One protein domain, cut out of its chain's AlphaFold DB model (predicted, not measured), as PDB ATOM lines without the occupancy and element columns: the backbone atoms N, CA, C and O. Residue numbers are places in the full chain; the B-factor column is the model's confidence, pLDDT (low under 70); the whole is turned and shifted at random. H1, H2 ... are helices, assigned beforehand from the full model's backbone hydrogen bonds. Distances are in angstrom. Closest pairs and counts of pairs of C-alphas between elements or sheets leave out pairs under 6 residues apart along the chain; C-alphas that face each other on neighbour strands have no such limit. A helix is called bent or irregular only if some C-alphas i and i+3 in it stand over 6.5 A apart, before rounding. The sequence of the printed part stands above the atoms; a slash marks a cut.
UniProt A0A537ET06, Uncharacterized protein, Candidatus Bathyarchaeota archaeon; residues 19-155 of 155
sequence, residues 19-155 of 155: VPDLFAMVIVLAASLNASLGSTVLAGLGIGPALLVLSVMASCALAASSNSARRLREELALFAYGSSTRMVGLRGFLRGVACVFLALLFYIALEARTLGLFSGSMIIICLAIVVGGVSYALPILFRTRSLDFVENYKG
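This is residues 19 to 155 of the 155 residues of an uncharacterized protein of Candidatus Bathyarchaeota archaeon (UniProt A0A537ET06). The bent helix H4 crosses H1 and H5 in a rod in which H2 lies side by side with H1 and H5, between them; H3 and H6 are at one end. The printed part has 137 residues, 114 of them in six named helices, H1 to H6 in chain order, with no named strand; the class is all helix. It is only just loose, close to compact; the radius of gyration of the C-alphas is 17.2 A, the spans 58 by 25 by 22 A.

H4, residues 85 to 114, was assigned as one helix by its hydrogen bonds but is bent: C-alphas 103 and 106 are 7.2 A apart. Its arms are H4a, 85 to 103, 27.2 A long, and H4b, 106 to 114. H5, 120 to 144, 36.6 A long, is only just irregular, C-alphas 136 and 139 being 6.55 A apart. H1, 19 to 37, begins at C-alpha (162.356, 120.362, 136.139). H2 is 48 to 66, H3 68 to 80; H6, 147 to 154, ends at C-alpha (153.295, 121.528, 107.557).

H4a and H5 touch, closest C-alphas Gly 96 and Gly 133, 4.0 A, at a steep tilt of 38 degrees. H2 touches H5, closest C-alphas Cys 60 and Tyr 136, 5.1 A. H1 and H2 form a hairpin, tilt 4 degrees. Every O i to N i+4 pair is within hydrogen-bond range in H1, H2, H3, H4a, H4b and H6; in H5 19 of 21 are.

The farthest C-alphas, Thr 40 and Gly 155, are 58.2 A apart. The printed part has no cut and no long link; residues 35 to 49, among others, have pLDDT under 70.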
ATOM      1  N   VAL A  19     161.923 119.340 135.169       75.06
ATOM      2  CA  VAL A  19     162.356 120.362 136.139       75.06
ATOM      3  C   VAL A  19     161.264 121.406 136.440       75.06
ATOM      4  O   VAL A  19     161.026 121.658 137.616       75.06
ATOM      5  N   PRO A  20     160.525 121.967 135.460       77.56
ATOM      6  CA  PRO A  20     159.453 122.913 135.778       77.56
ATOM      7  C   PRO A  20     158.270 122.296 136.530       77.56
ATOM      8  O   PRO A  20     157.657 122.974 137.347       77.56
ATOM      9  N   ASP A  21     157.962 121.019 136.289       77.06
ATOM     10  CA  ASP A  21     156.903 120.332 137.032       77.06
ATOM     11  C   ASP A  21     157.341 120.120 138.493       77.06
ATOM     12  O   ASP A  21     156.547 120.331 139.406       77.06
ATOM     13  N   LEU A  22     158.619 119.786 138.719       78.94
ATOM     14  CA  LEU A  22     159.216 119.696 140.057       78.94
ATOM     15  C   LEU A  22     159.194 121.051 140.776       78.94
ATOM     16  O   LEU A  22     158.776 121.120 141.927       78.94
ATOM     17  N   PHE A  23     159.579 122.140 140.106       78.75
ATOM     18  CA  PHE A  23     159.499 123.484 140.690       78.75
ATOM     19  C   PHE A  23     158.065 123.872 141.055       78.75
ATOM     20  O   PHE A  23     157.840 124.405 142.140       78.75
ATOM     21  N   ALA A  24     157.090 123.563 140.194       78.25
ATOM     22  CA  ALA A  24     155.688 123.799 140.512       78.25
ATOM     23  C   ALA A  24     155.251 123.007 141.752       78.25
ATOM     24  O   ALA A  24     154.623 123.574 142.642       78.25
ATOM     25  N   MET A  25     155.656 121.739 141.869       80.62
ATOM     26  CA  MET A  25     155.389 120.942 143.068       80.62
ATOM     27  C   MET A  25     156.001 121.547 144.329       80.62
ATOM     28  O   MET A  25     155.319 121.604 145.346       80.62
ATOM     29  N   VAL A  26     157.250 122.023 144.282       81.69
ATOM     30  CA  VAL A  26     157.904 122.640 145.450       81.69
ATOM     31  C   VAL A  26     157.173 123.912 145.883       81.69
ATOM     32  O   VAL A  26     156.941 124.104 147.075       81.69
ATOM     33  N   ILE A  27     156.764 124.759 144.934       81.50
ATOM     34  CA  ILE A  27     156.021 125.993 145.226       81.50
ATOM     35  C   ILE A  27     154.661 125.665 145.855       81.50
ATOM     36  O   ILE A  27     154.293 126.262 146.866       81.50
ATOM     37  N   VAL A  28     153.933 124.697 145.291       81.44
ATOM     38  CA  VAL A  28     152.631 124.260 145.818       81.44
ATOM     39  C   VAL A  28     152.782 123.618 147.197       81.44
ATOM     40  O   VAL A  28     151.995 123.912 148.093       81.44
ATOM     41  N   LEU A  29     153.823 122.810 147.407       79.56
ATOM     42  CA  LEU A  29     154.131 122.223 148.707       79.56
ATOM     43  C   LEU A  29     154.418 123.317 149.744       79.56
ATOM     44  O   LEU A  29     153.818 123.309 150.814       79.56
ATOM     45  N   ALA A  30     155.263 124.297 149.418       76.75
ATOM     46  CA  ALA A  30     155.567 125.417 150.307       76.75
ATOM     47  C   ALA A  30     154.316 126.252 150.639       76.75
ATOM     48  O   ALA A  30     154.099 126.608 151.798       76.75
ATOM     49  N   ALA A  31     153.457 126.512 149.649       76.19
ATOM     50  CA  ALA A  31     152.184 127.199 149.854       76.19
ATOM     51  C   ALA A  31     151.230 126.393 150.753       76.19
ATOM     52  O   ALA A  31     150.594 126.962 151.638       76.19
ATOM     53  N   SER A  32     151.171 125.070 150.574       73.56
ATOM     54  CA  SER A  32     150.355 124.178 151.405       73.56
ATOM     55  C   SER A  32     150.849 124.096 152.850       73.56
ATOM     56  O   SER A  32     150.048 124.151 153.780       73.56
ATOM     57  N   LEU A  33     152.169 124.075 153.058       71.38
ATOM     58  CA  LEU A  33     152.767 124.109 154.389       71.38
ATOM     59  C   LEU A  33     152.459 125.434 155.089       71.38
ATOM     60  O   LEU A  33     152.035 125.418 156.241       71.38
ATOM     61  N   ASN A  34     152.570 126.560 154.379       71.81
ATOM     62  CA  ASN A  34     152.169 127.868 154.902       71.81
ATOM     63  C   ASN A  34     150.678 127.926 155.263       71.81
ATOM     64  O   ASN A  34     150.330 128.485 156.299       71.81
ATOM     65  N   ALA A  35     149.801 127.330 154.450       67.44
ATOM     66  CA  ALA A  35     148.374 127.250 154.763       67.44
ATOM     67  C   ALA A  35     148.100 126.390 156.013       67.44
ATOM     68  O   ALA A  35     147.246 126.752 156.815       67.44
ATOM     69  N   SER A  36     148.850 125.297 156.205       66.44
ATOM     70  CA  SER A  36     148.698 124.390 157.355       66.44
ATOM     71  C   SER A  36     149.293 124.914 158.669       66.44
ATOM     72  O   SER A  36     148.749 124.658 159.739       66.44
ATOM     73  N   LEU A  37     150.416 125.637 158.599       62.94
ATOM     74  CA  LEU A  37     151.195 126.090 159.760       62.94
ATOM     75  C   LEU A  37     150.929 127.557 160.120       62.94
ATOM     76  O   LEU A  37     151.312 128.002 161.201       62.94
ATOM     77  N   GLY A  38     150.296 128.321 159.227       56.81
ATOM     78  CA  GLY A  38     150.035 129.751 159.374       56.81
ATOM     79  C   GLY A  38     148.922 130.065 160.372       56.81
ATOM     80  O   GLY A  38     147.907 130.643 159.996       56.81
ATOM     81  N   SER A  39     149.109 129.713 161.645       50.56
ATOM     82  CA  SER A  39     148.125 129.927 162.710       50.56
ATOM     83  C   SER A  39     148.161 131.314 163.365       50.56
ATOM     84  O   SER A  39     147.336 131.564 164.236       50.56
ATOM     85  N   THR A  40     149.051 132.242 162.987       53.22
ATOM     86  CA  THR A  40     149.284 133.427 163.848       53.22
ATOM     87  C   THR A  40     148.988 134.807 163.257       53.22
ATOM     88  O   THR A  40     148.773 135.725 164.039       53.22
ATOM     89  N   VAL A  41     148.904 135.004 161.931       46.91
ATOM     90  CA  VAL A  41     148.611 136.352 161.366       46.91
ATOM     91  C   VAL A  41     147.685 136.321 160.144       46.91
ATOM     92  O   VAL A  41     146.747 137.107 160.057       46.91
ATOM     93  N   LEU A  42     147.894 135.394 159.202       47.47
ATOM     94  CA  LEU A  42     147.150 135.367 157.931       47.47
ATOM     95  C   LEU A  42     145.816 134.603 157.998       47.47
ATOM     96  O   LEU A  42     144.911 134.874 157.205       47.47
ATOM     97  N   ALA A  43     145.675 133.678 158.952       49.16
ATOM     98  CA  ALA A  43     144.429 132.952 159.199       49.16
ATOM     99  C   ALA A  43     143.286 133.884 159.642       49.16
ATOM    100  O   ALA A  43     142.145 133.671 159.245       49.16
ATOM    101  N   GLY A  44     143.595 134.966 160.371       47.09
ATOM    102  CA  GLY A  44     142.607 135.969 160.792       47.09
ATOM    103  C   GLY A  44     142.011 136.794 159.644       47.09
ATOM    104  O   GLY A  44     140.930 137.350 159.793       47.09
ATOM    105  N   LEU A  45     142.683 136.843 158.488       50.91
ATOM    106  CA  LEU A  45     142.213 137.535 157.281       50.91
ATOM    107  C   LEU A  45     141.564 136.588 156.251       50.91
ATOM    108  O   LEU A  45     141.045 137.054 155.242       50.91
ATOM    109  N   GLY A  46     141.622 135.266 156.454       59.16
ATOM    110  CA  GLY A  46     141.053 134.285 155.518       59.16
ATOM    111  C   GLY A  46     141.745 134.203 154.144       59.16
ATOM    112  O   GLY A  46     141.192 133.611 153.220       59.16
ATOM    113  N   ILE A  47     142.951 134.767 153.979       63.62
ATOM    114  CA  ILE A  47     143.638 134.887 152.669       63.62
ATOM    115  C   ILE A  47     144.440 133.621 152.308       63.62
ATOM    116  O   ILE A  47     144.706 133.362 151.134       63.62
ATOM    117  N   GLY A  48     144.798 132.792 153.296       67.44
ATOM    118  CA  GLY A  48     145.551 131.541 153.109       67.44
ATOM    119  C   GLY A  48     145.063 130.643 151.956       67.44
ATOM    120  O   GLY A  48     145.860 130.319 151.074       67.44
ATOM    121  N   PRO A  49     143.766 130.282 151.881       69.38
ATOM    122  CA  PRO A  49     143.253 129.456 150.788       69.38
ATOM    123  C   PRO A  49     143.307 130.146 149.416       69.38
ATOM    124  O   PRO A  49     143.604 129.494 148.416       69.38
ATOM    125  N   ALA A  50     143.081 131.461 149.350       71.50
ATOM    126  CA  ALA A  50     143.173 132.215 148.099       71.50
ATOM    127  C   ALA A  50     144.616 132.255 147.561       71.50
ATOM    128  O   ALA A  50     144.841 132.073 146.365       71.50
ATOM    129  N   LEU A  51     145.603 132.419 148.448       74.44
ATOM    130  CA  LEU A  51     147.031 132.352 148.111       74.44
ATOM    131  C   LEU A  51     147.447 130.965 147.609       74.44
ATOM    132  O   LEU A  51     148.237 130.859 146.667       74.44
ATOM    133  N   LEU A  52     146.893 129.898 148.189       77.00
ATOM    134  CA  LEU A  52     147.136 128.537 147.717       77.00
ATOM    135  C   LEU A  52     146.611 128.347 146.289       77.00
ATOM    136  O   LEU A  52     147.349 127.883 145.425       77.00
ATOM    137  N   VAL A  53     145.386 128.789 145.994       78.62
ATOM    138  CA  VAL A  53     144.828 128.698 144.634       78.62
ATOM    139  C   VAL A  53     145.634 129.539 143.637       78.62
ATOM    140  O   VAL A  53     145.969 129.050 142.558       78.62
ATOM    141  N   LEU A  54     146.015 130.769 143.999       79.88
ATOM    142  CA  LEU A  54     146.823 131.642 143.138       79.88
ATOM    143  C   LEU A  54     148.210 131.059 142.848       79.88
ATOM    144  O   LEU A  54     148.658 131.073 141.701       79.88
ATOM    145  N   SER A  55     148.881 130.513 143.865       82.31
ATOM    146  CA  SER A  55     150.194 129.881 143.694       82.31
ATOM    147  C   SER A  55     150.112 128.623 142.829       82.31
ATOM    148  O   SER A  55     150.956 128.437 141.951       82.31
ATOM    149  N   VAL A  56     149.064 127.807 142.991       82.44
ATOM    150  CA  VAL A  56     148.785 126.648 142.131       82.44
ATOM    151  C   VAL A  56     148.563 127.086 140.682       82.44
ATOM    152  O   VAL A  56     149.206 126.546 139.784       82.44
ATOM    153  N   MET A  57     147.720 128.097 140.446       81.75
ATOM    154  CA  MET A  57     147.469 128.630 139.101       81.75
ATOM    155  C   MET A  57     148.745 129.129 138.428       81.75
ATOM    156  O   MET A  57     149.040 128.738 137.297       81.75
ATOM    157  N   ALA A  58     149.500 129.991 139.112       81.31
ATOM    158  CA  ALA A  58     150.691 130.618 138.552       81.31
ATOM    159  C   ALA A  58     151.782 129.583 138.256       81.31
ATOM    160  O   ALA A  58     152.335 129.562 137.156       81.31
ATOM    161  N   SER A  59     152.058 128.687 139.207       84.12
ATOM    162  CA  SER A  59     153.093 127.661 139.060       84.12
ATOM    163  C   SER A  59     152.763 126.649 137.959       84.12
ATOM    164  O   SER A  59     153.636 126.328 137.154       84.12
ATOM    165  N   CYS A  60     151.508 126.199 137.855       80.50
ATOM    166  CA  CYS A  60     151.086 125.265 136.809       80.50
ATOM    167  C   CYS A  60     151.101 125.910 135.416       80.50
ATOM    168  O   CYS A  60     151.578 125.288 134.464       80.50
ATOM    169  N   ALA A  61     150.654 127.164 135.290       80.56
ATOM    170  CA  ALA A  61     150.703 127.896 134.024       80.56
ATOM    171  C   ALA A  61     152.150 128.152 133.560       80.56
ATOM    172  O   ALA A  61     152.471 127.955 132.384       80.56
ATOM    173  N   LEU A  62     153.042 128.527 134.484       81.38
ATOM    174  CA  LEU A  62     154.475 128.694 134.216       81.38
ATOM    175  C   LEU A  62     155.142 127.367 133.839       81.38
ATOM    176  O   LEU A  62     155.918 127.301 132.885       81.38
ATOM    177  N   ALA A  63     154.808 126.281 134.537       79.56
ATOM    178  CA  ALA A  63     155.351 124.968 134.222       79.56
ATOM    179  C   ALA A  63     154.885 124.466 132.851       79.56
ATOM    180  O   ALA A  63     155.649 123.804 132.142       79.56
ATOM    181  N   ALA A  64     153.655 124.792 132.449       78.25
ATOM    182  CA  ALA A  64     153.119 124.493 131.127       78.25
ATOM    183  C   ALA A  64     153.838 125.284 130.011       78.25
ATOM    184  O   ALA A  64     154.102 124.730 128.936       78.25
ATOM    185  N   SER A  65     154.224 126.537 130.268       77.88
ATOM    186  CA  SER A  65     154.859 127.405 129.271       77.88
ATOM    187  C   SER A  65     156.366 127.167 129.097       77.88
ATOM    188  O   SER A  65     156.840 127.232 127.961       77.88
ATOM    189  N   SER A  66     157.102 126.818 130.160       73.31
ATOM    190  CA  SER A  66     158.578 126.842 130.167       73.31
ATOM    191  C   SER A  66     159.274 125.791 129.286       73.31
ATOM    192  O   SER A  66     160.425 125.976 128.904       73.31
ATOM    193  N   ASN A  67     158.609 124.679 128.962       65.62
ATOM    194  CA  ASN A  67     159.196 123.556 128.215       65.62
ATOM    195  C   ASN A  67     158.651 123.482 126.782       65.62
ATOM    196  O   ASN A  67     158.164 122.442 126.337       65.62
ATOM    197  N   SER A  68     158.685 124.607 126.065       66.62
ATOM    198  CA  SER A  68     158.004 124.752 124.775       66.62
ATOM    199  C   SER A  68     158.573 123.861 123.669       66.62
ATOM    200  O   SER A  68     157.804 123.144 123.043       66.62
ATOM    201  N   ALA A  69     159.893 123.821 123.461       69.25
ATOM    202  CA  ALA A  69     160.476 123.153 122.290       69.25
ATOM    203  C   ALA A  69     160.322 121.620 122.305       69.25
ATOM    204  O   ALA A  69     159.905 121.017 121.316       69.25
ATOM    205  N   ARG A  70     160.627 120.967 123.435       74.12
ATOM    206  CA  ARG A  70     160.484 119.507 123.565       74.12
ATOM    207  C   ARG A  70     159.015 119.081 123.560       74.12
ATOM    208  O   ARG A  70     158.682 118.108 122.890       74.12
ATOM    209  N   ARG A  71     158.139 119.816 124.259       74.69
ATOM    210  CA  ARG A  71     156.697 119.520 124.250       74.69
ATOM    211  C   ARG A  71     156.075 119.742 122.885       74.69
ATOM    212  O   ARG A  71     155.278 118.915 122.484       74.69
ATOM    213  N   LEU A  72     156.477 120.780 122.155       75.88
ATOM    214  CA  LEU A  72     155.971 121.031 120.808       75.88
ATOM    215  C   LEU A  72     156.303 119.863 119.866       75.88
ATOM    216  O   LEU A  72     155.427 119.410 119.144       75.88
ATOM    217  N   ARG A  73     157.510 119.283 119.948       79.31
ATOM    218  CA  ARG A  73     157.850 118.054 119.199       79.31
ATOM    219  C   ARG A  73     157.002 116.849 119.615       79.31
ATOM    220  O   ARG A  73     156.557 116.096 118.755       79.31
ATOM    221  N   GLU A  74     156.774 116.658 120.916       80.12
ATOM    222  CA  GLU A  74     155.898 115.586 121.412       80.12
ATOM    223  C   GLU A  74     154.446 115.784 120.947       80.12
ATOM    224  O   GLU A  74     153.807 114.829 120.522       80.12
ATOM    225  N   GLU A  75     153.933 117.012 120.990       80.75
ATOM    226  CA  GLU A  75     152.593 117.380 120.532       80.75
ATOM    227  C   GLU A  75     152.448 117.138 119.027       80.75
ATOM    228  O   GLU A  75     151.526 116.436 118.622       80.75
ATOM    229  N   LEU A  76     153.386 117.615 118.204       79.75
ATOM    230  CA  LEU A  76     153.395 117.371 116.756       79.75
ATOM    231  C   LEU A  76     153.417 115.874 116.427       79.75
ATOM    232  O   LEU A  76     152.638 115.420 115.589       79.75
ATOM    233  N   ALA A  77     154.233 115.089 117.139       80.88
ATOM    234  CA  ALA A  77     154.247 113.638 116.983       80.88
ATOM    235  C   ALA A  77     152.874 113.025 117.307       80.88
ATOM    236  O   ALA A  77     152.382 112.189 116.554       80.88
ATOM    237  N   LEU A  78     152.209 113.467 118.381       80.19
ATOM    238  CA  LEU A  78     150.863 112.999 118.731       80.19
ATOM    239  C   LEU A  78     149.842 113.300 117.628       80.19
ATOM    240  O   LEU A  78     149.019 112.439 117.316       80.19
ATOM    241  N   PHE A  79     149.895 114.489 117.025       79.19
ATOM    242  CA  PHE A  79     149.022 114.835 115.902       79.19
ATOM    243  C   PHE A  79     149.313 113.991 114.657       79.19
ATOM    244  O   PHE A  79     148.365 113.530 114.023       79.19
ATOM    245  N   ALA A  80     150.583 113.689 114.363       78.81
ATOM    246  CA  ALA A  80     150.958 112.791 113.267       78.81
ATOM    247  C   ALA A  80     150.409 111.360 113.454       78.81
ATOM    248  O   ALA A  80     150.033 110.704 112.486       78.81
ATOM    249  N   TYR A  81     150.274 110.896 114.703       75.69
ATOM    250  CA  TYR A  81     149.614 109.625 115.038       75.69
ATOM    251  C   TYR A  81     148.072 109.699 115.061       75.69
ATOM    252  O   TYR A  81     147.411 108.716 115.405       75.69
ATOM    253  N   GLY A  82     147.474 110.834 114.685       75.25
ATOM    254  CA  GLY A  82     146.022 111.020 114.609       75.25
ATOM    255  C   GLY A  82     145.359 111.465 115.917       75.25
ATOM    256  O   GLY A  82     144.145 111.318 116.068       75.25
ATOM    257  N   SER A  83     146.124 111.998 116.876       78.12
ATOM    258  CA  SER A  83     145.565 112.575 118.105       78.12
ATOM    259  C   SER A  83     144.768 113.848 117.815       78.12
ATOM    260  O   SER A  83     145.138 114.665 116.978       78.12
ATOM    261  N   SER A  84     143.693 114.064 118.575       82.38
ATOM    262  CA  SER A  84     142.927 115.316 118.535       82.38
ATOM    263  C   SER A  84     143.472 116.353 119.522       82.38
ATOM    264  O   SER A  84     144.051 116.009 120.555       82.38
ATOM    265  N   THR A  85     143.191 117.635 119.271       81.38
ATOM    266  CA  THR A  85     143.459 118.742 120.214       81.38
ATOM    267  C   THR A  85     142.860 118.485 121.598       81.38
ATOM    268  O   THR A  85     143.481 118.789 122.614       81.38
ATOM    269  N   ARG A  86     141.675 117.861 121.656       80.88
ATOM    270  CA  ARG A  86     141.012 117.488 122.914       80.88
ATOM    271  C   ARG A  86     141.806 116.443 123.700       80.88
ATOM    272  O   ARG A  86     141.898 116.557 124.915       80.88
ATOM    273  N   MET A  87     142.406 115.461 123.024       83.31
ATOM    274  CA  MET A  87     143.242 114.436 123.670       83.31
ATOM    275  C   MET A  87     144.535 115.033 124.235       83.31
ATOM    276  O   MET A  87     144.926 114.699 125.352       83.31
ATOM    277  N   VAL A  88     145.160 115.961 123.505       83.06
ATOM    278  CA  VAL A  88     146.351 116.686 123.979       83.06
ATOM    279  C   VAL A  88     146.005 117.566 125.186       83.06
ATOM    280  O   VAL A  88     146.711 117.533 126.195       83.06
ATOM    281  N   GLY A  89     144.871 118.272 125.137       84.06
ATOM    282  CA  GLY A  89     144.355 119.047 126.267       84.06
ATOM    283  C   GLY A  89     144.051 118.185 127.495       84.06
ATOM    284  O   GLY A  89     144.453 118.539 128.600       84.06
ATOM    285  N   LEU A  90     143.414 117.022 127.313       85.81
ATOM    286  CA  LEU A  90     143.114 116.078 128.396       85.81
ATOM    287  C   LEU A  90     144.390 115.517 129.038       85.81
ATOM    288  O   LEU A  90     144.478 115.422 130.261       85.81
ATOM    289  N   ARG A  91     145.404 115.193 128.229       86.31
ATOM    290  CA  ARG A  91     146.727 114.777 128.715       86.31
ATOM    291  C   ARG A  91     147.386 115.879 129.549       86.31
ATOM    292  O   ARG A  91     147.927 115.589 130.613       86.31
ATOM    293  N   GLY A  92     147.316 117.132 129.094       84.62
ATOM    294  CA  GLY A  92     147.792 118.295 129.846       84.62
ATOM    295  C   GLY A  92     147.043 118.493 131.167       84.62
ATOM    296  O   GLY A  92     147.672 118.675 132.206       84.62
ATOM    297  N   PHE A  93     145.715 118.376 131.140       87.75
ATOM    298  CA  PHE A  93     144.863 118.477 132.324       87.75
ATOM    299  C   PHE A  93     145.230 117.430 133.376       87.75
ATOM    300  O   PHE A  93     145.501 117.777 134.523       87.75
ATOM    301  N   LEU A  94     145.308 116.156 132.980       87.62
ATOM    302  CA  LEU A  94     145.658 115.061 133.884       87.62
ATOM    303  C   LEU A  94     147.055 115.234 134.485       87.62
ATOM    304  O   LEU A  94     147.255 114.921 135.655       87.62
ATOM    305  N   ARG A  95     148.011 115.765 133.716       86.56
ATOM    306  CA  ARG A  95     149.349 116.072 134.230       86.56
ATOM    307  C   ARG A  95     149.321 117.182 135.276       86.56
ATOM    308  O   ARG A  95     149.940 117.026 136.321       86.56
ATOM    309  N   GLY A  96     148.579 118.264 135.034       84.44
ATOM    310  CA  GLY A  96     148.382 119.328 136.023       84.44
ATOM    311  C   GLY A  96     147.719 118.813 137.304       84.44
ATOM    312  O   GLY A  96     148.201 119.091 138.400       84.44
ATOM    313  N   VAL A  97     146.685 117.974 137.166       88.56
ATOM    314  CA  VAL A  97     146.031 117.290 138.294       88.56
ATOM    315  C   VAL A  97     147.032 116.434 139.064       88.56
ATOM    316  O   VAL A  97     147.118 116.562 140.280       88.56
ATOM    317  N   ALA A  98     147.823 115.603 138.382       86.75
ATOM    318  CA  ALA A  98     148.821 114.753 139.026       86.75
ATOM    319  C   ALA A  98     149.902 115.574 139.746       86.75
ATOM    320  O   ALA A  98     150.268 115.239 140.870       86.75
ATOM    321  N   CYS A  99     150.379 116.667 139.139       86.31
ATOM    322  CA  CYS A  99     151.350 117.568 139.760       86.31
ATOM    323  C   CYS A  99     150.834 118.143 141.080       86.31
ATOM    324  O   CYS A  99     151.508 118.049 142.105       86.31
ATOM    325  N   VAL A 100     149.634 118.724 141.053       86.44
ATOM    326  CA  VAL A 100     149.043 119.378 142.222       86.44
ATOM    327  C   VAL A 100     148.621 118.358 143.268       86.44
ATOM    328  O   VAL A 100     148.857 118.575 144.451       86.44
ATOM    329  N   PHE A 101     148.073 117.217 142.850       87.44
ATOM    330  CA  PHE A 101     147.702 116.137 143.757       87.44
ATOM    331  C   PHE A 101     148.916 115.592 144.515       87.44
ATOM    332  O   PHE A 101     148.862 115.485 145.734       87.44
ATOM    333  N   LEU A 102     150.025 115.308 143.825       86.50
ATOM    334  CA  LEU A 102     151.254 114.832 144.468       86.50
ATOM    335  C   LEU A 102     151.838 115.872 145.432       86.50
ATOM    336  O   LEU A 102     152.278 115.509 146.520       86.50
ATOM    337  N   ALA A 103     151.809 117.155 145.065       84.50
ATOM    338  CA  ALA A 103     152.292 118.234 145.925       84.50
ATOM    339  C   ALA A 103     151.409 118.446 147.169       84.50
ATOM    340  O   ALA A 103     151.923 118.726 148.249       84.50
ATOM    341  N   LEU A 104     150.090 118.281 147.033       84.38
ATOM    342  CA  LEU A 104     149.127 118.422 148.128       84.38
ATOM    343  C   LEU A 104     148.921 117.133 148.932       84.38
ATOM    344  O   LEU A 104     148.229 117.170 149.944       84.38
ATOM    345  N   LEU A 105     149.513 116.005 148.533       85.25
ATOM    346  CA  LEU A 105     149.264 114.698 149.148       85.25
ATOM    347  C   LEU A 105     149.563 114.698 150.653       85.25
ATOM    348  O   LEU A 105     148.781 114.173 151.443       85.25
ATOM    349  N   PHE A 106     150.658 115.352 151.053       79.50
ATOM    350  CA  PHE A 106     151.017 115.514 152.462       79.50
ATOM    351  C   PHE A 106     149.998 116.374 153.226       79.50
ATOM    352  O   PHE A 106     149.580 116.008 154.323       79.50
ATOM    353  N   TYR A 107     149.550 117.480 152.627       79.44
ATOM    354  CA  TYR A 107     148.554 118.372 153.220       79.44
ATOM    355  C   TYR A 107     147.187 117.688 153.375       79.44
ATOM    356  O   TYR A 107     146.581 117.763 154.439       79.44
ATOM    357  N   ILE A 108     146.746 116.941 152.357       82.56
ATOM    358  CA  ILE A 108     145.508 116.148 152.386       82.56
ATOM    359  C   ILE A 108     145.564 115.102 153.503       82.56
ATOM    360  O   ILE A 108     144.601 114.958 154.252       82.56
ATOM    361  N   ALA A 109     146.681 114.381 153.639       82.25
ATOM    362  CA  ALA A 109     146.841 113.375 154.690       82.25
ATOM    363  C   ALA A 109     146.787 113.991 156.099       82.25
ATOM    364  O   ALA A 109     146.229 113.390 157.018       82.25
ATOM    365  N   LEU A 110     147.346 115.193 156.261       77.44
ATOM    366  CA  LEU A 110     147.352 115.916 157.528       77.44
ATOM    367  C   LEU A 110     145.948 116.427 157.889       77.44
ATOM    368  O   LEU A 110     145.477 116.160 158.991       77.44
ATOM    369  N   GLU A 111     145.248 117.053 156.943       75.50
ATOM    370  CA  GLU A 111     143.864 117.529 157.101       75.50
ATOM    371  C   GLU A 111     142.862 116.389 157.347       75.50
ATOM    372  O   GLU A 111     141.999 116.482 158.222       75.50
ATOM    373  N   ALA A 112     142.998 115.268 156.630       79.56
ATOM    374  CA  ALA A 112     142.138 114.101 156.821       79.56
ATOM    375  C   ALA A 112     142.247 113.529 158.244       79.56
ATOM    376  O   ALA A 112     141.271 112.988 158.765       79.56
ATOM    377  N   ARG A 113     143.418 113.669 158.879       77.69
ATOM    378  CA  ARG A 113     143.660 113.236 160.259       77.69
ATOM    379  C   ARG A 113     143.115 114.220 161.300       77.69
ATOM    380  O   ARG A 113     142.732 113.776 162.377       77.69
ATOM    381  N   THR A 114     143.122 115.524 161.022       73.81
ATOM    382  CA  THR A 114     142.777 116.568 162.005       73.81
ATOM    383  C   THR A 114     141.309 116.986 161.968       73.81
ATOM    384  O   THR A 114     140.710 117.158 163.025       73.81
ATOM    385  N   LEU A 115     140.730 117.157 160.776       67.75
ATOM    386  CA  LEU A 115     139.413 117.781 160.571       67.75
ATOM    387  C   LEU A 115     138.393 116.847 159.895       67.75
ATOM    388  O   LEU A 115     137.196 117.138 159.894       67.75
ATOM    389  N   GLY A 116     138.847 115.707 159.364       67.06
ATOM    390  CA  GLY A 116     138.015 114.741 158.643       67.06
ATOM    391  C   GLY A 116     137.788 115.106 157.168       67.06
ATOM    392  O   GLY A 116     138.043 116.220 156.723       67.06
ATOM    393  N   LEU A 117     137.309 114.141 156.377       66.06
ATOM    394  CA  LEU A 117     137.259 114.231 154.904       66.06
ATOM    395  C   LEU A 117     136.228 115.228 154.334       66.06
ATOM    396  O   LEU A 117     136.293 115.547 153.150       66.06
ATOM    397  N   PHE A 118     135.286 115.718 155.144       69.50
ATOM    398  CA  PHE A 118     134.184 116.592 154.705       69.50
ATOM    399  C   PHE A 118     134.283 118.025 155.252       69.50
ATOM    400  O   PHE A 118     133.284 118.735 155.351       69.50
ATOM    401  N   SER A 119     135.484 118.463 155.622       72.00
ATOM    402  CA  SER A 119     135.735 119.839 156.041       72.00
ATOM    403  C   SER A 119     135.701 120.819 154.855       72.00
ATOM    404  O   SER A 119     135.949 120.462 153.700       72.00
ATOM    405  N   GLY A 120     135.444 122.102 155.134       72.12
ATOM    406  CA  GLY A 120     135.507 123.160 154.114       72.12
ATOM    407  C   GLY A 120     136.890 123.297 153.459       72.12
ATOM    408  O   GLY A 120     136.984 123.671 152.290       72.12
ATOM    409  N   SER A 121     137.964 122.923 154.162       73.25
ATOM    410  CA  SER A 121     139.330 122.868 153.626       73.25
ATOM    411  C   SER A 121     139.478 121.824 152.513       73.25
ATOM    412  O   SER A 121     140.125 122.112 151.506       73.25
ATOM    413  N   MET A 122     138.818 120.665 152.616       77.12
ATOM    414  CA  MET A 122     138.839 119.639 151.562       77.12
ATOM    415  C   MET A 122     138.189 120.116 150.262       77.12
ATOM    416  O   MET A 122     138.687 119.812 149.178       77.12
ATOM    417  N   ILE A 123     137.133 120.932 150.345       81.50
ATOM    418  CA  ILE A 123     136.508 121.549 149.163       81.50
ATOM    419  C   ILE A 123     137.519 122.449 148.442       81.50
ATOM    420  O   ILE A 123     137.644 122.385 147.219       81.50
ATOM    421  N   ILE A 124     138.280 123.245 149.194       80.62
ATOM    422  CA  ILE A 124     139.295 124.154 148.646       80.62
ATOM    423  C   ILE A 124     140.441 123.366 148.003       80.62
ATOM    424  O   ILE A 124     140.895 123.736 146.923       80.62
ATOM    425  N   ILE A 125     140.875 122.259 148.613       82.31
ATOM    426  CA  ILE A 125     141.901 121.374 148.040       82.31
ATOM    427  C   ILE A 125     141.412 120.767 146.720       82.31
ATOM    428  O   ILE A 125     142.118 120.842 145.714       82.31
ATOM    429  N   CYS A 126     140.194 120.221 146.684       85.00
ATOM    430  CA  CYS A 126     139.601 119.695 145.454       85.00
ATOM    431  C   CYS A 126     139.533 120.766 144.358       85.00
ATOM    432  O   CYS A 126     139.901 120.510 143.209       85.00
ATOM    433  N   LEU A 127     139.126 121.985 144.716       85.75
ATOM    434  CA  LEU A 127     139.053 123.107 143.787       85.75
ATOM    435  C   LEU A 127     140.450 123.501 143.282       85.75
ATOM    436  O   LEU A 127     140.629 123.691 142.080       85.75
ATOM    437  N   ALA A 128     141.460 123.525 144.155       84.69
ATOM    438  CA  ALA A 128     142.849 123.780 143.784       84.69
ATOM    439  C   ALA A 128     143.400 122.721 142.812       84.69
ATOM    440  O   ALA A 128     144.074 123.078 141.847       84.69
ATOM    441  N   ILE A 129     143.071 121.437 143.000       88.44
ATOM    442  CA  ILE A 129     143.465 120.355 142.079       88.44
ATOM    443  C   ILE A 129     142.853 120.573 140.690       88.44
ATOM    444  O   ILE A 129     143.559 120.494 139.680       88.44
ATOM    445  N   VAL A 130     141.555 120.885 140.624       88.88
ATOM    446  CA  VAL A 130     140.859 121.146 139.353       88.88
ATOM    447  C   VAL A 130     141.444 122.378 138.661       88.88
ATOM    448  O   VAL A 130     141.760 122.328 137.471       88.88
ATOM    449  N   VAL A 131     141.656 123.463 139.405       88.75
ATOM    450  CA  VAL A 131     142.260 124.699 138.899       88.75
ATOM    451  C   VAL A 131     143.695 124.466 138.415       88.75
ATOM    452  O   VAL A 131     144.081 124.982 137.365       88.75
ATOM    453  N   GLY A 132     144.470 123.628 139.104       85.88
ATOM    454  CA  GLY A 132     145.793 123.178 138.674       85.88
ATOM    455  C   GLY A 132     145.771 122.448 137.332       85.88
ATOM    456  O   GLY A 132     146.516 122.786 136.414       85.88
ATOM    457  N   GLY A 133     144.849 121.496 137.174       87.44
ATOM    458  CA  GLY A 133     144.629 120.808 135.902       87.44
ATOM    459  C   GLY A 133     144.279 121.768 134.763       87.44
ATOM    460  O   GLY A 133     144.886 121.724 133.692       87.44
ATOM    461  N   VAL A 134     143.321 122.671 134.992       88.56
ATOM    462  CA  VAL A 134     142.864 123.640 133.982       88.56
ATOM    463  C   VAL A 134     143.974 124.624 133.601       88.56
ATOM    464  O   VAL A 134     144.218 124.843 132.415       88.56
ATOM    465  N   SER A 135     144.683 125.179 134.585       87.25
ATOM    466  CA  SER A 135     145.788 126.129 134.368       87.25
ATOM    467  C   SER A 135     146.979 125.505 133.640       87.25
ATOM    468  O   SER A 135     147.657 126.198 132.884       87.25
ATOM    469  N   TYR A 136     147.194 124.197 133.785       85.69
ATOM    470  CA  TYR A 136     148.186 123.467 133.000       85.69
ATOM    471  C   TYR A 136     147.718 123.194 131.559       85.69
ATOM    472  O   TYR A 136     148.510 123.255 130.618       85.69
ATOM    473  N   ALA A 137     146.428 122.903 131.363       86.00
ATOM    474  CA  ALA A 137     145.860 122.579 130.053       86.00
ATOM    475  C   ALA A 137     145.653 123.807 129.146       86.00
ATOM    476  O   ALA A 137     145.810 123.707 127.929       86.00
ATOM    477  N   LEU A 138     145.313 124.965 129.719       85.56
ATOM    478  CA  LEU A 138     145.022 126.208 128.989       85.56
ATOM    479  C   LEU A 138     146.161 126.638 128.043       85.56
ATOM    480  O   LEU A 138     145.896 126.784 126.848       85.56
ATOM    481  N   PRO A 139     147.424 126.788 128.497       83.25
ATOM    482  CA  PRO A 139     148.530 127.193 127.628       83.25
ATOM    483  C   PRO A 139     148.777 126.204 126.483       83.25
ATOM    484  O   PRO A 139     149.126 126.611 125.376       83.25
ATOM    485  N   ILE A 140     148.559 124.911 126.735       81.81
ATOM    486  CA  ILE A 140     148.704 123.840 125.740       81.81
ATOM    487  C   ILE A 140     147.614 123.972 124.669       81.81
ATOM    488  O   ILE A 140     147.899 123.942 123.473       81.81
ATOM    489  N   LEU A 141     146.361 124.193 125.075       83.25
ATOM    490  CA  LEU A 141     145.252 124.411 124.144       83.25
ATOM    491  C   LEU A 141     145.447 125.674 123.299       83.25
ATOM    492  O   LEU A 141     145.203 125.632 122.094       83.25
ATOM    493  N   PHE A 142     145.919 126.771 123.899       83.06
ATOM    494  CA  PHE A 142     146.243 127.990 123.154       83.06
ATOM    495  C   PHE A 142     147.363 127.758 122.138       83.06
ATOM    496  O   PHE A 142     147.235 128.183 120.992       83.06
ATOM    497  N   ARG A 143     148.416 127.025 122.516       78.75
ATOM    498  CA  ARG A 143     149.530 126.692 121.618       78.75
ATOM    499  C   ARG A 143     149.099 125.800 120.456       78.75
ATOM    500  O   ARG A 143     149.427 126.092 119.321       78.75
ATOM    501  N   THR A 144     148.317 124.749 120.700       78.00
ATOM    502  CA  THR A 144     147.850 123.853 119.616       78.00
ATOM    503  C   THR A 144     146.891 124.522 118.623       78.00
ATOM    504  O   THR A 144     146.649 123.981 117.547       78.00
ATOM    505  N   ARG A 145     146.330 125.687 118.972       77.75
ATOM    506  CA  ARG A 145     145.499 126.515 118.086       77.75
ATOM    507  C   ARG A 145     146.271 127.664 117.430       77.75
ATOM    508  O   ARG A 145     145.664 128.401 116.657       77.75
ATOM    509  N   SER A 146     147.553 127.858 117.748       76.56
ATOM    510  CA  SER A 146     148.333 128.965 117.192       76.56
ATOM    511  C   SER A 146     148.747 128.694 115.744       76.56
ATOM    512  O   SER A 146     148.898 127.545 115.322       76.56
ATOM    513  N   LEU A 147     148.943 129.772 114.981       67.00
ATOM    514  CA  LEU A 147     149.429 129.701 113.601       67.00
ATOM    515  C   LEU A 147     150.826 129.070 113.537       67.00
ATOM    516  O   LEU A 147     151.045 128.193 112.707       67.00
ATOM    517  N   ASP A 148     151.700 129.392 114.496       70.44
ATOM    518  CA  ASP A 148     153.031 128.786 114.628       70.44
ATOM    519  C   ASP A 148     152.976 127.254 114.702       70.44
ATOM    520  O   ASP A 148     153.852 126.561 114.188       70.44
ATOM    521  N   PHE A 149     151.955 126.692 115.356       73.25
ATOM    522  CA  PHE A 149     151.795 125.244 115.435       73.25
ATOM    523  C   PHE A 149     151.430 124.646 114.071       73.25
ATOM    524  O   PHE A 149     151.959 123.606 113.688       73.25
ATOM    525  N   VAL A 150     150.557 125.323 113.320       70.12
ATOM    526  CA  VAL A 150     150.158 124.910 111.967       70.12
ATOM    527  C   VAL A 150     151.333 124.997 110.995       70.12
ATOM    528  O   VAL A 150     151.487 124.111 110.157       70.12
ATOM    529  N   GLU A 151     152.163 126.031 111.106       71.25
ATOM    530  CA  GLU A 151     153.372 126.184 110.292       71.25
ATOM    531  C   GLU A 151     154.385 125.074 110.582       71.25
ATOM    532  O   GLU A 151     154.830 124.399 109.656       71.25
ATOM    533  N   ASN A 152     154.656 124.794 111.859       71.44
ATOM    534  CA  ASN A 152     155.558 123.710 112.262       71.44
ATOM    535  C   ASN A 152     155.020 122.299 111.964       71.44
ATOM    536  O   ASN A 152     155.793 121.349 111.975       71.44
ATOM    537  N   TYR A 153     153.713 122.135 111.746       62.47
ATOM    538  CA  TYR A 153     153.117 120.851 111.358       62.47
ATOM    539  C   TYR A 153     153.186 120.587 109.846       62.47
ATOM    540  O   TYR A 153     153.115 119.437 109.421       62.47
ATOM    541  N   LYS A 154     153.259 121.641 109.025       59.59
ATOM    542  CA  LYS A 154     153.295 121.528 107.557       59.59
ATOM    543  C   LYS A 154     154.707 121.367 106.989       59.59
ATOM    544  O   LYS A 154     154.818 120.896 105.859       59.59
ATOM    545  N   GLY A 155     155.726 121.823 107.720       52.25
ATOM    546  CA  GLY A 155     157.145 121.647 107.381       52.25
ATOM    547  C   GLY A 155     157.667 120.274 107.773       52.25
ATOM    548  O   GLY A 155     158.562 119.786 107.052       52.25
TER     549      GLY A 155